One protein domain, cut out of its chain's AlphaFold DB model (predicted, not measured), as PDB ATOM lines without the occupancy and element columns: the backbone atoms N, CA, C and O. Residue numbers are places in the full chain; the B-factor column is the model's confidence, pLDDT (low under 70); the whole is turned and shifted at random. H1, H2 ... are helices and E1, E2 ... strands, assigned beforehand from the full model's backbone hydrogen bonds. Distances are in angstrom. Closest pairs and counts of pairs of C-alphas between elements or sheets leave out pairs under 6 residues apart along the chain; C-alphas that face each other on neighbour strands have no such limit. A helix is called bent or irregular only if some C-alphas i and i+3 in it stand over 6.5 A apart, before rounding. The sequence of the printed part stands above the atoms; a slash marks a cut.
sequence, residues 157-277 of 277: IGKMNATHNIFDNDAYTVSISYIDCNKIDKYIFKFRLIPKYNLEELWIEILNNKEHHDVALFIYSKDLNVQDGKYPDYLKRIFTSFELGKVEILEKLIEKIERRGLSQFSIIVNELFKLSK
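What this domain is: This is residues 157 to 277 of the 277 residues of an uncharacterized protein of Carboxylicivirga sp. M1479 (UniProt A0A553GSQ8). A twisted sheet of five antiparallel strands forms a wall, with helices H1 and H2 over one face and the other face bare. H1 runs along the strands, H2 runs across them, and H3 folds back beside H2 near the E5 edge. The printed part has 121 residues, with five named strands followed by three named helices, E1 E2 E3 E4 E5 H1 H2 H3, and its class is mixed, helices and strands. The sheet's order is E1 - E2 - E3 - E4 - E5. The whole is compact, with a radius of gyration of the C-alphas of 14.9 A and spans of 44 by 29 by 27 A.

How they stand to each other: E1, residues 157 to 165, E2, residues 171 to 179, E3, residues 185 to 194, E4, residues 199 to 206, and E5, residues 215 to 223, form a meander, each strand the antiparallel neighbour of the one before. E1 and E5 are the edge strands. Within hydrogen-bond range are N 161 and O 175 at 2.9 A for E1 and E2, N 174 and O 191 at 2.8 A for E2 and E3, N 190 and O 203 at 2.8 A for E3 and E4, and N 217 and O 204 at 2.8 A for E4 and E5. H1, residues 232 to 243, is on the sheet at a height of 10.2 A, over E2, and runs along the strands, at 2 degrees to E2 on the local plane. H2, residues 248 to 260, is on the same face at a height of 10.8 A, over E2 and only just over E3, on which 3 of its C-alphas fall; it runs across the strands, at 65 degrees to E2 on the local plane. H1 and H2 are apart. H3, residues 262 to 275, only grazes the sheet; its closest C-alphas to E5 are those of Val 269 and Ile 219, 6.3 A apart. H2 and H3 touch as a helical hairpin, the closest C-alphas being those of Lys 256 and Ile 268, 6.9 A apart; they run opposite ways at a shallow tilt of 33 degrees, only just short of steep. Every O i to N i+4 pair is within hydrogen-bond range in H2, against 7 of 8 in H1 and 5 of 10 in H3.

Where its parts are: E1 begins at C-alpha 157, (223.779, 222.087, 278.647), and is 24.0 A long. E2 measures 25.4 A, E3 25.3 A, E4 22.8 A and E5 24.3 A. H1 is 16.6 A long, H2 18.0 A and H3 20.4 A. H3 is irregular, with C-alphas 263 and 266 8.2 A apart, and ends at C-alpha 275, (215.224, 216.730, 298.230).

The domain as a whole: The C-alphas farthest apart are those of Lys 210 and Asp 228, 46.7 A. The printed part has no cut and no long link. Its mean pLDDT is 70.9; residues 209 to 214, 225 to 248 and 262 to 277 are under 70.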
ATOM      1  N   ILE A 157     224.356 223.308 279.223       76.69
ATOM      2  CA  ILE A 157     223.779 222.087 278.647       76.69
ATOM      3  C   ILE A 157     224.166 222.003 277.166       76.69
ATOM      4  O   ILE A 157     223.931 222.939 276.403       76.69
ATOM      5  N   GLY A 158     224.790 220.892 276.791       73.25
ATOM      6  CA  GLY A 158     225.135 220.541 275.424       73.25
ATOM      7  C   GLY A 158     224.017 219.755 274.746       73.25
ATOM      8  O   GLY A 158     222.833 220.038 274.925       73.25
ATOM      9  N   LYS A 159     224.384 218.774 273.919       72.19
ATOM     10  CA  LYS A 159     223.403 218.008 273.143       72.19
ATOM     11  C   LYS A 159     222.650 217.028 274.039       72.19
ATOM     12  O   LYS A 159     223.240 216.349 274.881       72.19
ATOM     13  N   MET A 160     221.347 216.913 273.797       75.12
ATOM     14  CA  MET A 160     220.535 215.813 274.306       75.12
ATOM     15  C   MET A 160     220.416 214.741 273.225       75.12
ATOM     16  O   MET A 160     220.049 215.057 272.096       75.12
ATOM     17  N   ASN A 161     220.692 213.483 273.567       77.06
ATOM     18  CA  ASN A 161     220.498 212.351 272.658       77.06
ATOM     19  C   ASN A 161     219.557 211.330 273.289       77.06
ATOM     20  O   ASN A 161     219.543 211.157 274.507       77.06
ATOM     21  N   ALA A 162     218.798 210.639 272.447       79.00
ATOM     22  CA  ALA A 162     217.952 209.524 272.835       79.00
ATOM     23  C   ALA A 162     218.371 208.304 272.019       79.00
ATOM     24  O   ALA A 162     218.486 208.397 270.797       79.00
ATOM     25  N   THR A 163     218.596 207.172 272.670       82.62
ATOM     26  CA  THR A 163     218.885 205.906 272.000       82.62
ATOM     27  C   THR A 163     217.965 204.816 272.523       82.62
ATOM     28  O   THR A 163     217.526 204.836 273.674       82.62
ATOM     29  N   HIS A 164     217.664 203.858 271.656       83.50
ATOM     30  CA  HIS A 164     216.917 202.656 271.992       83.50
ATOM     31  C   HIS A 164     217.753 201.457 271.565       83.50
ATOM     32  O   HIS A 164     218.111 201.335 270.395       83.50
ATOM     33  N   ASN A 165     218.123 200.617 272.526       83.25
ATOM     34  CA  ASN A 165     218.922 199.429 272.288       83.25
ATOM     35  C   ASN A 165     218.081 198.175 272.534       83.25
ATOM     36  O   ASN A 165     218.005 197.663 273.651       83.25
ATOM     37  N   ILE A 166     217.492 197.663 271.454       81.56
ATOM     38  CA  ILE A 166     216.680 196.439 271.465       81.56
ATOM     39  C   ILE A 166     217.467 195.200 271.917       81.56
ATOM     40  O   ILE A 166     216.888 194.267 272.467       81.56
ATOM     41  N   PHE A 167     218.791 195.185 271.726       83.88
ATOM     42  CA  PHE A 167     219.645 194.046 272.072       83.88
ATOM     43  C   PHE A 167     220.131 194.083 273.524       83.88
ATOM     44  O   PHE A 167     220.508 193.052 274.075       83.88
ATOM     45  N   ASP A 168     220.085 195.248 274.169       79.69
ATOM     46  CA  ASP A 168     220.482 195.433 275.562       79.69
ATOM     47  C   ASP A 168     219.251 195.598 276.456       79.69
ATOM     48  O   ASP A 168     218.959 196.673 276.981       79.69
ATOM     49  N   ASN A 169     218.508 194.497 276.606       83.00
ATOM     50  CA  ASN A 169     217.310 194.410 277.448       83.00
ATOM     51  C   ASN A 169     216.236 195.457 277.108       83.00
ATOM     52  O   ASN A 169     215.513 195.909 277.999       83.00
ATOM     53  N   ASP A 170     216.143 195.818 275.826       81.62
ATOM     54  CA  ASP A 170     215.217 196.830 275.319       81.62
ATOM     55  C   ASP A 170     215.411 198.209 275.976       81.62
ATOM     56  O   ASP A 170     214.464 198.953 276.228       81.62
ATOM     57  N   ALA A 171     216.656 198.543 276.326       84.50
ATOM     58  CA  ALA A 171     216.940 199.738 277.097       84.50
ATOM     59  C   ALA A 171     216.751 201.019 276.276       84.50
ATOM     60  O   ALA A 171     217.313 201.186 275.191       84.50
ATOM     61  N   TYR A 172     216.043 201.978 276.863       84.50
ATOM     62  CA  TYR A 172     215.940 203.342 276.365       84.50
ATOM     63  C   TYR A 172     216.873 204.237 277.167       84.50
ATOM     64  O   TYR A 172     216.794 204.265 278.392       84.50
ATOM     65  N   THR A 173     217.743 204.985 276.494       84.62
ATOM     66  CA  THR A 173     218.691 205.889 277.149       84.62
ATOM     67  C   THR A 173     218.498 207.312 276.658       84.62
ATOM     68  O   THR A 173     218.524 207.569 275.459       84.62
ATOM     69  N   VAL A 174     218.353 208.251 277.588       82.81
ATOM     70  CA  VAL A 174     218.416 209.690 277.317       82.81
ATOM     71  C   VAL A 174     219.701 210.226 277.921       82.81
ATOM     72  O   VAL A 174     219.910 210.116 279.127       82.81
ATOM     73  N   SER A 175     220.566 210.808 277.094       85.69
ATOM     74  CA  SER A 175     221.813 211.423 277.535       85.69
ATOM     75  C   SER A 175     221.742 212.942 277.455       85.69
ATOM     76  O   SER A 175     221.339 213.466 276.419       85.69
ATOM     77  N   ILE A 176     222.193 213.639 278.496       84.31
ATOM     78  CA  ILE A 176     222.296 215.101 278.553       84.31
ATOM     79  C   ILE A 176     223.745 215.468 278.833       84.31
ATOM     80  O   ILE A 176     224.265 215.127 279.899       84.31
ATOM     81  N   SER A 177     224.391 216.162 277.898       86.81
ATOM     82  CA  SER A 177     225.764 216.616 278.099       86.81
ATOM     83  C   SER A 177     225.836 218.005 278.740       86.81
ATOM     84  O   SER A 177     224.922 218.818 278.607       86.81
ATOM     85  N   TYR A 178     226.921 218.273 279.462       85.31
ATOM     86  CA  TYR A 178     227.298 219.585 279.978       85.31
ATOM     87  C   TYR A 178     228.683 219.933 279.446       85.31
ATOM     88  O   TYR A 178     229.655 219.241 279.754       85.31
ATOM     89  N   ILE A 179     228.763 221.014 278.677       81.19
ATOM     90  CA  ILE A 179     229.978 221.466 278.000       81.19
ATOM     91  C   ILE A 179     230.610 222.664 278.707       81.19
ATOM     92  O   ILE A 179     229.933 223.482 279.340       81.19
ATOM     93  N   ASP A 180     231.931 222.772 278.592       79.31
ATOM     94  CA  ASP A 180     232.694 223.933 279.044       79.31
ATOM     95  C   ASP A 180     232.749 225.063 277.996       79.31
ATOM     96  O   ASP A 180     232.168 224.991 276.911       79.31
ATOM     97  N   CYS A 181     233.477 226.138 278.315       72.44
ATOM     98  CA  CYS A 181     233.660 227.277 277.412       72.44
ATOM     99  C   CYS A 181     234.389 226.941 276.105       72.44
ATOM    100  O   CYS A 181     234.303 227.716 275.154       72.44
ATOM    101  N   ASN A 182     235.077 225.803 276.046       73.38
ATOM    102  CA  ASN A 182     235.771 225.315 274.862       73.38
ATOM    103  C   ASN A 182     234.901 224.334 274.057       73.38
ATOM    104  O   ASN A 182     235.393 223.746 273.098       73.38
ATOM    105  N   LYS A 183     233.615 224.182 274.416       73.44
ATOM    106  CA  LYS A 183     232.661 223.230 273.825       73.44
ATOM    107  C   LYS A 183     233.066 221.765 274.010       73.44
ATOM    108  O   LYS A 183     232.698 220.922 273.198       73.44
ATOM    109  N   ILE A 184     233.816 221.471 275.069       82.12
ATOM    110  CA  ILE A 184     234.208 220.107 275.414       82.12
ATOM    111  C   ILE A 184     233.229 219.582 276.461       82.12
ATOM    112  O   ILE A 184     232.995 220.254 277.470       82.12
ATOM    113  N   ASP A 185     232.659 218.399 276.224       86.00
ATOM    114  CA  ASP A 185     231.807 217.714 277.197       86.00
ATOM    115  C   ASP A 185     232.608 217.417 278.474       86.00
ATOM    116  O   ASP A 185     233.747 216.955 278.434       86.00
ATOM    117  N   LYS A 186     232.009 217.716 279.625       87.12
ATOM    118  CA  LYS A 186     232.587 217.493 280.959       87.12
ATOM    119  C   LYS A 186     231.786 216.515 281.784       87.12
ATOM    120  O   LYS A 186     232.370 215.731 282.525       87.12
ATOM    121  N   TYR A 187     230.467 216.569 281.645       88.56
ATOM    122  CA  TYR A 187     229.551 215.651 282.304       88.56
ATOM    123  C   TYR A 187     228.530 215.160 281.287       88.56
ATOM    124  O   TYR A 187     227.986 215.968 280.538       88.56
ATOM    125  N   ILE A 188     228.234 213.865 281.284       89.75
ATOM    126  CA  ILE A 188     227.118 213.292 280.532       89.75
ATOM    127  C   ILE A 188     226.229 212.541 281.511       89.75
ATOM    128  O   ILE A 188     226.626 211.537 282.090       89.75
ATOM    129  N   PHE A 189     225.006 213.023 281.687       87.06
ATOM    130  CA  PHE A 189     223.988 212.334 282.470       87.06
ATOM    131  C   PHE A 189     223.255 211.358 281.566       87.06
ATOM    132  O   PHE A 189     222.710 211.794 280.557       87.06
ATOM    133  N   LYS A 190     223.212 210.072 281.915       87.38
ATOM    134  CA  LYS A 190     222.472 209.042 281.174       87.38
ATOM    135  C   LYS A 190     221.334 208.504 282.029       87.38
ATOM    136  O   LYS A 190     221.571 207.816 283.017       87.38
ATOM    137  N   PHE A 191     220.110 208.813 281.626       84.06
ATOM    138  CA  PHE A 191     218.884 208.253 282.183       84.06
ATOM    139  C   PHE A 191     218.534 207.017 281.379       84.06
ATOM    140  O   PHE A 191     218.254 207.126 280.185       84.06
ATOM    141  N   ARG A 192     218.571 205.853 282.014       84.81
ATOM    142  CA  ARG A 192     218.342 204.573 281.361       84.81
ATOM    143  C   ARG A 192     217.091 203.922 281.927       84.81
ATOM    144  O   ARG A 192     216.987 203.696 283.124       84.81
ATOM    145  N   LEU A 193     216.148 203.608 281.053       83.69
ATOM    146  CA  LEU A 193     214.989 202.783 281.351       83.69
ATOM    147  C   LEU A 193     215.246 201.391 280.784       83.69
ATOM    148  O   LEU A 193     215.538 201.268 279.597       83.69
ATOM    149  N   ILE A 194     215.110 200.356 281.608       85.31
ATOM    150  CA  ILE A 194     215.263 198.954 281.218       85.31
ATOM    151  C   ILE A 194     213.924 198.245 281.470       85.31
ATOM    152  O   ILE A 194     213.696 197.730 282.571       85.31
ATOM    153  N   PRO A 195     213.011 198.230 280.477       81.12
ATOM    154  CA  PRO A 195     211.646 197.730 280.649       81.12
ATOM    155  C   PRO A 195     211.601 196.286 281.140       81.12
ATOM    156  O   PRO A 195     210.832 195.969 282.042       81.12
ATOM    157  N   LYS A 196     212.490 195.431 280.618       83.00
ATOM    158  CA  LYS A 196     212.588 194.013 280.988       83.00
ATOM    159  C   LYS A 196     212.716 193.782 282.498       83.00
ATOM    160  O   LYS A 196     212.211 192.782 283.000       83.00
ATOM    161  N   TYR A 197     213.395 194.684 283.204       83.75
ATOM    162  CA  TYR A 197     213.612 194.586 284.649       83.75
ATOM    163  C   TYR A 197     212.773 195.582 285.444       83.75
ATOM    164  O   TYR A 197     212.962 195.688 286.649       83.75
ATOM    165  N   ASN A 198     211.868 196.323 284.794       81.50
ATOM    166  CA  ASN A 198     211.168 197.446 285.413       81.50
ATOM    167  C   ASN A 198     212.127 198.424 286.097       81.50
ATOM    168  O   ASN A 198     211.823 198.935 287.168       81.50
ATOM    169  N   LEU A 199     213.292 198.670 285.502       82.25
ATOM    170  CA  LEU A 199     214.365 199.391 286.171       82.25
ATOM    171  C   LEU A 199     214.590 200.756 285.532       82.25
ATOM    172  O   LEU A 199     214.672 200.881 284.312       82.25
ATOM    173  N   GLU A 200     214.727 201.771 286.370       77.56
ATOM    174  CA  GLU A 200     215.262 203.077 286.007       77.56
ATOM    175  C   GLU A 200     216.650 203.228 286.621       77.56
ATOM    176  O   GLU A 200     216.816 202.963 287.808       77.56
ATOM    177  N   GLU A 201     217.617 203.705 285.843       84.00
ATOM    178  CA  GLU A 201     218.957 204.041 286.307       84.00
ATOM    179  C   GLU A 201     219.345 205.458 285.881       84.00
ATOM    180  O   GLU A 201     218.994 205.923 284.793       84.00
ATOM    181  N   LEU A 202     220.144 206.123 286.710       82.38
ATOM    182  CA  LEU A 202     220.870 207.324 286.318       82.38
ATOM    183  C   LEU A 202     222.363 207.101 286.489       82.38
ATOM    184  O   LEU A 202     222.831 206.709 287.559       82.38
ATOM    185  N   TRP A 203     223.101 207.451 285.446       86.06
ATOM    186  CA  TRP A 203     224.553 207.449 285.411       86.06
ATOM    187  C   TRP A 203     225.074 208.856 285.125       86.06
ATOM    188  O   TRP A 203     224.422 209.638 284.431       86.06
ATOM    189  N   ILE A 204     226.263 209.172 285.630       86.81
ATOM    190  CA  ILE A 204     227.025 210.358 285.233       86.81
ATOM    191  C   ILE A 204     228.378 209.905 284.730       86.81
ATOM    192  O   ILE A 204     229.135 209.290 285.471       86.81
ATOM    193  N   GLU A 205     228.705 210.264 283.502       88.62
ATOM    194  CA  GLU A 205     230.050 210.126 282.962       88.62
ATOM    195  C   GLU A 205     230.771 211.455 283.124       88.62
ATOM    196  O   GLU A 205     230.276 212.492 282.682       88.62
ATOM    197  N   ILE A 206     231.921 211.430 283.789       87.81
ATOM    198  CA  ILE A 206     232.775 212.602 283.973       87.81
ATOM    199  C   ILE A 206     233.963 212.464 283.040       87.81
ATOM    200  O   ILE A 206     234.763 211.541 283.187       87.81
ATOM    201  N   LEU A 207     234.071 213.401 282.103       85.50
ATOM    202  CA  LEU A 207     235.067 213.373 281.044       85.50
ATOM    203  C   LEU A 207     236.252 214.268 281.419       85.50
ATOM    204  O   LEU A 207     236.126 215.491 281.569       85.50
ATOM    205  N   ASN A 208     237.428 213.657 281.570       75.06
ATOM    206  CA  ASN A 208     238.675 214.374 281.819       75.06
ATOM    207  C   ASN A 208     239.437 214.617 280.509       75.06
ATOM    208  O   ASN A 208     239.789 213.685 279.796       75.06
ATOM    209  N   ASN A 209     239.786 215.880 280.227       60.34
ATOM    210  CA  ASN A 209     240.472 216.302 278.988       60.34
ATOM    211  C   ASN A 209     241.914 215.778 278.833       60.34
ATOM    212  O   ASN A 209     242.602 216.188 277.902       60.34
ATOM    213  N   LYS A 210     242.420 214.970 279.766       48.81
ATOM    214  CA  LYS A 210     243.844 214.633 279.871       48.81
ATOM    215  C   LYS A 210     244.085 213.125 279.842       48.81
ATOM    216  O   LYS A 210     244.757 212.627 280.722       48.81
ATOM    217  N   GLU A 211     243.583 212.446 278.813       42.03
ATOM    218  CA  GLU A 211     243.871 211.028 278.530       42.03
ATOM    219  C   GLU A 211     243.004 210.043 279.353       42.03
ATOM    220  O   GLU A 211     243.256 209.742 280.514       42.03
ATOM    221  N   HIS A 212     241.936 209.552 278.712       42.62
ATOM    222  CA  HIS A 212     241.298 208.241 278.925       42.62
ATOM    223  C   HIS A 212     240.912 207.778 280.343       42.62
ATOM    224  O   HIS A 212     240.991 206.587 280.644       42.62
ATOM    225  N   HIS A 213     240.356 208.654 281.178       46.12
ATOM    226  CA  HIS A 213     239.564 208.195 282.323       46.12
ATOM    227  C   HIS A 213     238.195 208.864 282.338       46.12
ATOM    228  O   HIS A 213     237.997 209.900 282.977       46.12
ATOM    229  N   ASP A 214     237.257 208.229 281.637       62.75
ATOM    230  CA  ASP A 214     235.831 208.462 281.822       62.75
ATOM    231  C   ASP A 214     235.437 207.781 283.131       62.75
ATOM    232  O   ASP A 214     235.486 206.555 283.254       62.75
ATOM    233  N   VAL A 215     235.092 208.568 284.147       71.00
ATOM    234  CA  VAL A 215     234.527 207.995 285.369       71.00
ATOM    235  C   VAL A 215     233.024 207.909 285.167       71.00
ATOM    236  O   VAL A 215     232.334 208.926 285.228       71.00
ATOM    237  N   ALA A 216     232.524 206.701 284.915       76.25
ATOM    238  CA  ALA A 216     231.098 206.413 284.956       76.25
ATOM    239  C   ALA A 216     230.680 206.164 286.410       76.25
ATOM    240  O   ALA A 216     231.096 205.197 287.047       76.25
ATOM    241  N   LEU A 217     229.864 207.062 286.944       76.81
ATOM    242  CA  LEU A 217     229.321 206.987 288.289       76.81
ATOM    243  C   LEU A 217     227.858 206.586 288.215       76.81
ATOM    244  O   LEU A 217     227.030 207.303 287.653       76.81
ATOM    245  N   PHE A 218     227.539 205.457 288.833       76.88
ATOM    246  CA  PHE A 218     226.162 205.069 289.086       76.88
ATOM    247  C   PHE A 218     225.569 205.964 290.179       76.88
ATOM    248  O   PHE A 218     226.123 206.061 291.276       76.88
ATOM    249  N   ILE A 219     224.460 206.637 289.876       73.06
ATOM    250  CA  ILE A 219     223.794 207.551 290.811       73.06
ATOM    251  C   ILE A 219     222.734 206.803 291.593       73.06
ATOM    252  O   ILE A 219     222.730 206.844 292.816       73.06
ATOM    253  N   TYR A 220     221.823 206.139 290.894       76.06
ATOM    254  CA  TYR A 220     220.779 205.352 291.525       76.06
ATOM    255  C   TYR A 220     220.168 204.375 290.539       76.06
ATOM    256  O   TYR A 220     220.221 204.587 289.325       76.06
ATOM    257  N   SER A 221     219.499 203.380 291.114       77.31
ATOM    258  CA  SER A 221     218.443 202.634 290.459       77.31
ATOM    259  C   SER A 221     217.141 202.770 291.231       77.31
ATOM    260  O   SER A 221     217.122 202.988 292.446       77.31
ATOM    261  N   LYS A 222     216.033 202.667 290.508       75.69
ATOM    262  CA  LYS A 222     214.695 202.651 291.073       75.69
ATOM    263  C   LYS A 222     213.863 201.600 290.359       75.69
ATOM    264  O   LYS A 222     213.721 201.654 289.139       75.69
ATOM    265  N   ASP A 223     213.254 200.717 291.140       78.31
ATOM    266  CA  ASP A 223     212.219 199.826 290.632       78.31
ATOM    267  C   ASP A 223     210.982 200.644 290.265       78.31
ATOM    268  O   ASP A 223     210.434 201.437 291.046       78.31
ATOM    269  N   LEU A 224     210.533 200.455 289.039       70.81
ATOM    270  CA  LEU A 224     209.323 201.037 288.519       70.81
ATOM    271  C   LEU A 224     208.173 200.101 288.876       70.81
ATOM    272  O   LEU A 224     208.039 199.007 288.334       70.81
ATOM    273  N   ASN A 225     207.298 200.557 289.771       63.72
ATOM    274  CA  ASN A 225     205.995 199.926 289.968       63.72
ATOM    275  C   ASN A 225     205.110 200.266 288.763       63.72
ATOM    276  O   ASN A 225     204.296 201.190 288.795       63.72
ATOM    277  N   VAL A 226     205.333 199.566 287.655       57.44
ATOM    278  CA  VAL A 226     204.550 199.729 286.433       57.44
ATOM    279  C   VAL A 226     203.321 198.838 286.557       57.44
ATOM    280  O   VAL A 226     203.304 197.724 286.050       57.44
ATOM    281  N   GLN A 227     202.284 199.307 287.255       50.72
ATOM    282  CA  GLN A 227     201.027 198.551 287.311       50.72
ATOM    283  C   GLN A 227     200.262 198.537 285.971       50.72
ATOM    284  O   GLN A 227     199.391 197.696 285.820       50.72
ATOM    285  N   ASP A 228     200.626 199.352 284.967       44.78
ATOM    286  CA  ASP A 228     199.771 199.545 283.774       44.78
ATOM    287  C   ASP A 228     200.478 199.542 282.400       44.78
ATOM    288  O   ASP A 228     199.928 200.039 281.419       44.78
ATOM    289  N   GLY A 229     201.703 199.026 282.268       49.41
ATOM    290  CA  GLY A 229     202.357 198.843 280.953       49.41
ATOM    291  C   GLY A 229     202.623 200.112 280.112       49.41
ATOM    292  O   GLY A 229     203.003 200.009 278.947       49.41
ATOM    293  N   LYS A 230     202.460 201.325 280.662       51.53
ATOM    294  CA  LYS A 230     202.653 202.598 279.935       51.53
ATOM    295  C   LYS A 230     204.075 203.160 280.073       51.53
ATOM    296  O   LYS A 230     204.281 204.236 280.630       51.53
ATOM    297  N   TYR A 231     205.069 202.468 279.520       54.66
ATOM    298  CA  TYR A 231     206.430 203.014 279.355       54.66
ATOM    299  C   TYR A 231     206.542 204.238 278.414       54.66
ATOM    300  O   TYR A 231     207.392 205.091 278.681       54.66
ATOM    301  N   PRO A 232     205.706 204.415 277.363       51.34
ATOM    302  CA  PRO A 232     205.812 205.574 276.465       51.34
ATOM    303  C   PRO A 232     205.627 206.930 277.164       51.34
ATOM    304  O   PRO A 232     206.270 207.917 276.800       51.34
ATOM    305  N   ASP A 233     204.807 206.983 278.217       57.09
ATOM    306  CA  ASP A 233     204.587 208.210 278.989       57.09
ATOM    307  C   ASP A 233     205.790 208.571 279.872       57.09
ATOM    308  O   ASP A 233     205.964 209.730 280.246       57.09
ATOM    309  N   TYR A 234     206.657 207.611 280.189       57.53
ATOM    310  CA  TYR A 234     207.795 207.826 281.075       57.53
ATOM    311  C   TYR A 234     208.913 208.638 280.410       57.53
ATOM    312  O   TYR A 234     209.318 209.675 280.939       57.53
ATOM    313  N   LEU A 235     209.365 208.230 279.218       57.22
ATOM    314  CA  LEU A 235     210.358 209.000 278.459       57.22
ATOM    315  C   LEU A 235     209.812 210.384 278.135       57.22
ATOM    316  O   LEU A 235     210.500 211.381 278.332       57.22
ATOM    317  N   LYS A 236     208.536 210.463 277.746       57.22
ATOM    318  CA  LYS A 236     207.850 211.736 277.540       57.22
ATOM    319  C   LYS A 236     207.896 212.609 278.793       57.22
ATOM    320  O   LYS A 236     208.175 213.793 278.670       57.22
ATOM    321  N   ARG A 237     207.695 212.062 279.997       61.84
ATOM    322  CA  ARG A 237     207.815 212.802 281.269       61.84
ATOM    323  C   ARG A 237     209.242 213.243 281.581       61.84
ATOM    324  O   ARG A 237     209.402 214.345 282.099       61.84
ATOM    325  N   ILE A 238     210.249 212.425 281.277       60.31
ATOM    326  CA  ILE A 238     211.669 212.789 281.381       60.31
ATOM    327  C   ILE A 238     211.975 213.962 280.451       60.31
ATOM    328  O   ILE A 238     212.403 215.015 280.922       60.31
ATOM    329  N   PHE A 239     211.677 213.813 279.157       56.88
ATOM    330  CA  PHE A 239     211.873 214.856 278.151       56.88
ATOM    331  C   PHE A 239     211.125 216.120 278.534       56.88
ATOM    332  O   PHE A 239     211.739 217.172 278.611       56.88
ATOM    333  N   THR A 240     209.853 216.000 278.913       52.91
ATOM    334  CA  THR A 240     209.051 217.134 279.378       52.91
ATOM    335  C   THR A 240     209.692 217.769 280.610       52.91
ATOM    336  O   THR A 240     209.825 218.974 280.663       52.91
ATOM    337  N   SER A 241     210.155 217.013 281.607       54.53
ATOM    338  CA  SER A 241     210.763 217.600 282.813       54.53
ATOM    339  C   SER A 241     212.061 218.360 282.515       54.53
ATOM    340  O   SER A 241     212.320 219.391 283.141       54.53
ATOM    341  N   PHE A 242     212.851 217.879 281.553       57.19
ATOM    342  CA  PHE A 242     214.078 218.539 281.109       57.19
ATOM    343  C   PHE A 242     213.814 219.726 280.184       57.19
ATOM    344  O   PHE A 242     214.409 220.783 280.383       57.19
ATOM    345  N   GLU A 243     212.869 219.602 279.253       49.41
ATOM    346  CA  GLU A 243     212.367 220.711 278.438       49.41
ATOM    347  C   GLU A 243     211.761 221.806 279.321       49.41
ATOM    348  O   GLU A 243     212.047 222.976 279.095       49.41
ATOM    349  N   LEU A 244     211.056 221.435 280.402       46.06
ATOM    350  CA  LEU A 244     210.529 222.318 281.452       46.06
ATOM    351  C   LEU A 244     211.609 222.915 282.380       46.06
ATOM    352  O   LEU A 244     211.286 223.571 283.372       46.06
ATOM    353  N   GLY A 245     212.898 222.705 282.098       49.16
ATOM    354  CA  GLY A 245     213.991 223.383 282.788       49.16
ATOM    355  C   GLY A 245     214.259 222.908 284.221       49.16
ATOM    356  O   GLY A 245     214.912 223.638 284.971       49.16
ATOM    357  N   LYS A 246     213.831 221.692 284.607       59.38
ATOM    358  CA  LYS A 246     214.178 221.049 285.899       59.38
ATOM    359  C   LYS A 246     215.598 220.454 285.919       59.38
ATOM    360  O   LYS A 246     215.864 219.446 286.565       59.38
ATOM    361  N   VAL A 247     216.523 221.089 285.210       67.38
ATOM    362  CA  VAL A 247     217.940 220.700 285.101       67.38
ATOM    363  C   VAL A 247     218.761 221.101 286.330       67.38
ATOM    364  O   VAL A 247     219.849 220.581 286.543       67.38
ATOM    365  N   GLU A 248     218.209 221.953 287.199       69.44
ATOM    366  CA  GLU A 248     218.861 222.449 288.420       69.44
ATOM    367  C   GLU A 248     219.325 221.334 289.363       69.44
ATOM    368  O   GLU A 248     220.313 221.496 290.075       69.44
ATOM    369  N   ILE A 249     218.626 220.194 289.388       72.94
ATOM    370  CA  ILE A 249     219.042 219.034 290.189       72.94
ATOM    371  C   ILE A 249     220.386 218.497 289.682       72.94
ATOM    372  O   ILE A 249     221.257 218.170 290.486       72.94
ATOM    373  N   LEU A 250     220.571 218.455 288.360       79.31
ATOM    374  CA  LEU A 250     221.813 218.010 287.733       79.31
ATOM    375  C   LEU A 250     222.926 219.035 287.965       79.31
ATOM    376  O   LEU A 250     224.034 218.661 288.330       79.31
ATOM    377  N   GLU A 251     222.616 220.330 287.853       79.75
ATOM    378  CA  GLU A 251     223.582 221.397 288.134       79.75
ATOM    379  C   GLU A 251     224.053 221.382 289.596       79.75
ATOM    380  O   GLU A 251     225.251 221.465 289.855       79.75
ATOM    381  N   LYS A 252     223.136 221.196 290.558       79.81
ATOM    382  CA  LYS A 252     223.472 221.012 291.983       79.81
ATOM    383  C   LYS A 252     224.340 219.778 292.209       79.81
ATOM    384  O   LYS A 252     225.211 219.793 293.077       79.81
ATOM    385  N   LEU A 253     224.096 218.701 291.463       79.69
ATOM    386  CA  LEU A 253     224.905 217.488 291.543       79.69
ATOM    387  C   LEU A 253     226.325 217.752 291.028       79.69
ATOM    388  O   LEU A 253     227.278 217.445 291.741       79.69
ATOM    389  N   ILE A 254     226.478 218.419 289.881       85.19
ATOM    390  CA  ILE A 254     227.793 218.846 289.377       85.19
ATOM    391  C   ILE A 254     228.498 219.757 290.394       85.19
ATOM    392  O   ILE A 254     229.650 219.510 290.734       85.19
ATOM    393  N   GLU A 255     227.812 220.769 290.936       85.81
ATOM    394  CA  GLU A 255     228.376 221.695 291.930       85.81
ATOM    395  C   GLU A 255     228.903 220.948 293.167       85.81
ATOM    396  O   GLU A 255     229.994 221.235 293.666       85.81
ATOM    397  N   LYS A 256     228.146 219.960 293.663       82.69
ATOM    398  CA  LYS A 256     228.570 219.117 294.788       82.69
ATOM    399  C   LYS A 256     229.784 218.255 294.434       82.69
ATOM    400  O   LYS A 256     230.692 218.167 295.260       82.69
ATOM    401  N   ILE A 257     229.811 217.657 293.240       82.31
ATOM    402  CA  ILE A 257     230.947 216.865 292.742       82.31
ATOM    403  C   ILE A 257     232.208 217.735 292.665       82.31
ATOM    404  O   ILE A 257     233.242 217.348 293.204       82.31
ATOM    405  N   GLU A 258     232.120 218.931 292.073       83.38
ATOM    406  CA  GLU A 258     233.261 219.849 291.954       83.38
ATOM    407  C   GLU A 258     233.766 220.342 293.319       83.38
ATOM    408  O   GLU A 258     234.972 220.494 293.506       83.38
ATOM    409  N   ARG A 259     232.868 220.590 294.285       82.56
ATOM    410  CA  ARG A 259     233.249 221.098 295.616       82.56
ATOM    411  C   ARG A 259     233.847 220.045 296.540       82.56
ATOM    412  O   ARG A 259     234.769 220.357 297.285       82.56
ATOM    413  N   ARG A 260     233.262 218.845 296.576       78.94
ATOM    414  CA  ARG A 260     233.617 217.803 297.558       78.94
ATOM    415  C   ARG A 260     234.561 216.742 296.991       78.94
ATOM    416  O   ARG A 260     235.134 215.977 297.762       78.94
ATOM    417  N   GLY A 261     234.735 216.702 295.670       72.44
ATOM    418  CA  GLY A 261     235.474 215.647 294.987       72.44
ATOM    419  C   GLY A 261     234.722 214.312 294.960       72.44
ATOM    420  O   GLY A 261     233.702 214.111 295.623       72.44
ATOM    421  N   LEU A 262     235.246 213.370 294.173       68.69
ATOM    422  CA  LEU A 262     234.615 212.067 293.924       68.69
ATOM    423  C   LEU A 262     234.619 211.118 295.127       68.69
ATOM    424  O   LEU A 262     233.796 210.210 295.194       68.69
ATOM    425  N   SER A 263     235.494 211.338 296.107       65.25
ATOM    426  CA  SER A 263     235.608 210.480 297.292       65.25
ATOM    427  C   SER A 263     234.396 210.549 298.230       65.25
ATOM    428  O   SER A 263     234.216 209.655 299.051       65.25
ATOM    429  N   GLN A 264     233.538 211.571 298.109       59.88
ATOM    430  CA  GLN A 264     232.347 211.755 298.953       59.88
ATOM    431  C   GLN A 264     231.025 211.498 298.211       59.88
ATOM    432  O   GLN A 264     229.953 211.930 298.645       59.88
ATOM    433  N   PHE A 265     231.080 210.798 297.079       62.50
ATOM    434  CA  PHE A 265     229.955 210.671 296.158       62.50
ATOM    435  C   PHE A 265     228.718 209.976 296.745       62.50
ATOM    436  O   PHE A 265     227.596 210.451 296.567       62.50
ATOM    437  N   SER A 266     228.908 208.907 297.518       58.00
ATOM    438  CA  SER A 266     227.813 208.171 298.169       58.00
ATOM    439  C   SER A 266     226.999 209.042 299.139       58.00
ATOM    440  O   SER A 266     225.795 208.842 299.305       58.00
ATOM    441  N   ILE A 267     227.622 210.058 299.742       56.62
ATOM    442  CA  ILE A 267     226.957 211.030 300.622       56.62
ATOM    443  C   ILE A 267     226.136 212.024 299.787       56.62
ATOM    444  O   ILE A 267     224.995 212.339 300.127       56.62
ATOM    445  N   ILE A 268     226.687 212.478 298.658       58.44
ATOM    446  CA  ILE A 268     226.054 213.443 297.746       58.44
ATOM    447  C   ILE A 268     224.748 212.890 297.158       58.44
ATOM    448  O   ILE A 268     223.737 213.598 297.147       58.44
ATOM    449  N   VAL A 269     224.765 211.632 296.710       59.03
ATOM    450  CA  VAL A 269     223.600 210.933 296.145       59.03
ATOM    451  C   VAL A 269     222.467 210.854 297.172       59.03
ATOM    452  O   VAL A 269     221.349 211.298 296.907       59.03
ATOM    453  N   ASN A 270     222.766 210.384 298.384       57.25
ATOM    454  CA  ASN A 270     221.774 210.215 299.448       57.25
ATOM    455  C   ASN A 270     221.118 211.535 299.893       57.25
ATOM    456  O   ASN A 270     219.938 211.558 300.245       57.25
ATOM    457  N   GLU A 271     221.852 212.651 299.871       55.38
ATOM    458  CA  GLU A 271     221.297 213.975 300.175       55.38
ATOM    459  C   GLU A 271     220.334 214.483 299.089       55.38
ATOM    460  O   GLU A 271     219.360 215.161 299.406       55.38
ATOM    461  N   LEU A 272     220.588 214.184 297.810       54.28
ATOM    462  CA  LEU A 272     219.752 214.661 296.700       54.28
ATOM    463  C   LEU A 272     218.413 213.924 296.622       54.28
ATOM    464  O   LEU A 272     217.388 214.562 296.384       54.28
ATOM    465  N   PHE A 273     218.385 212.622 296.916       52.56
ATOM    466  CA  PHE A 273     217.129 211.862 296.954       52.56
ATOM    467  C   PHE A 273     216.170 212.338 298.042       52.56
ATOM    468  O   PHE A 273     214.955 212.313 297.841       52.56
ATOM    469  N   LYS A 274     216.698 212.854 299.156       48.56
ATOM    470  CA  LYS A 274     215.888 213.475 300.211       48.56
ATOM    471  C   LYS A 274     215.233 214.790 299.780       48.56
ATOM    472  O   LYS A 274     214.222 215.148 300.361       48.56
ATOM    473  N   LEU A 275     215.780 215.483 298.777       36.50
ATOM    474  CA  LEU A 275     215.224 216.730 298.230       36.50
ATOM    475  C   LEU A 275     214.194 216.494 297.109       36.50
ATOM    476  O   LEU A 275     213.542 217.438 296.677       36.50
ATOM    477  N   SER A 276     214.090 215.258 296.608       37.03
ATOM    478  CA  SER A 276     213.165 214.862 295.532       37.03
ATOM    479  C   SER A 276     211.859 214.217 296.024       37.03
ATOM    480  O   SER A 276     211.001 213.892 295.203       37.03
ATOM    481  N   LYS A 277     211.733 214.015 297.343       34.03
ATOM    482  CA  LYS A 277     210.500 213.622 298.038       34.03
ATOM    483  C   LYS A 277     209.806 214.864 298.576       34.03
ATOM    484  O   LYS A 277     208.560 214.867 298.543       34.03
TER     485      LYS A 277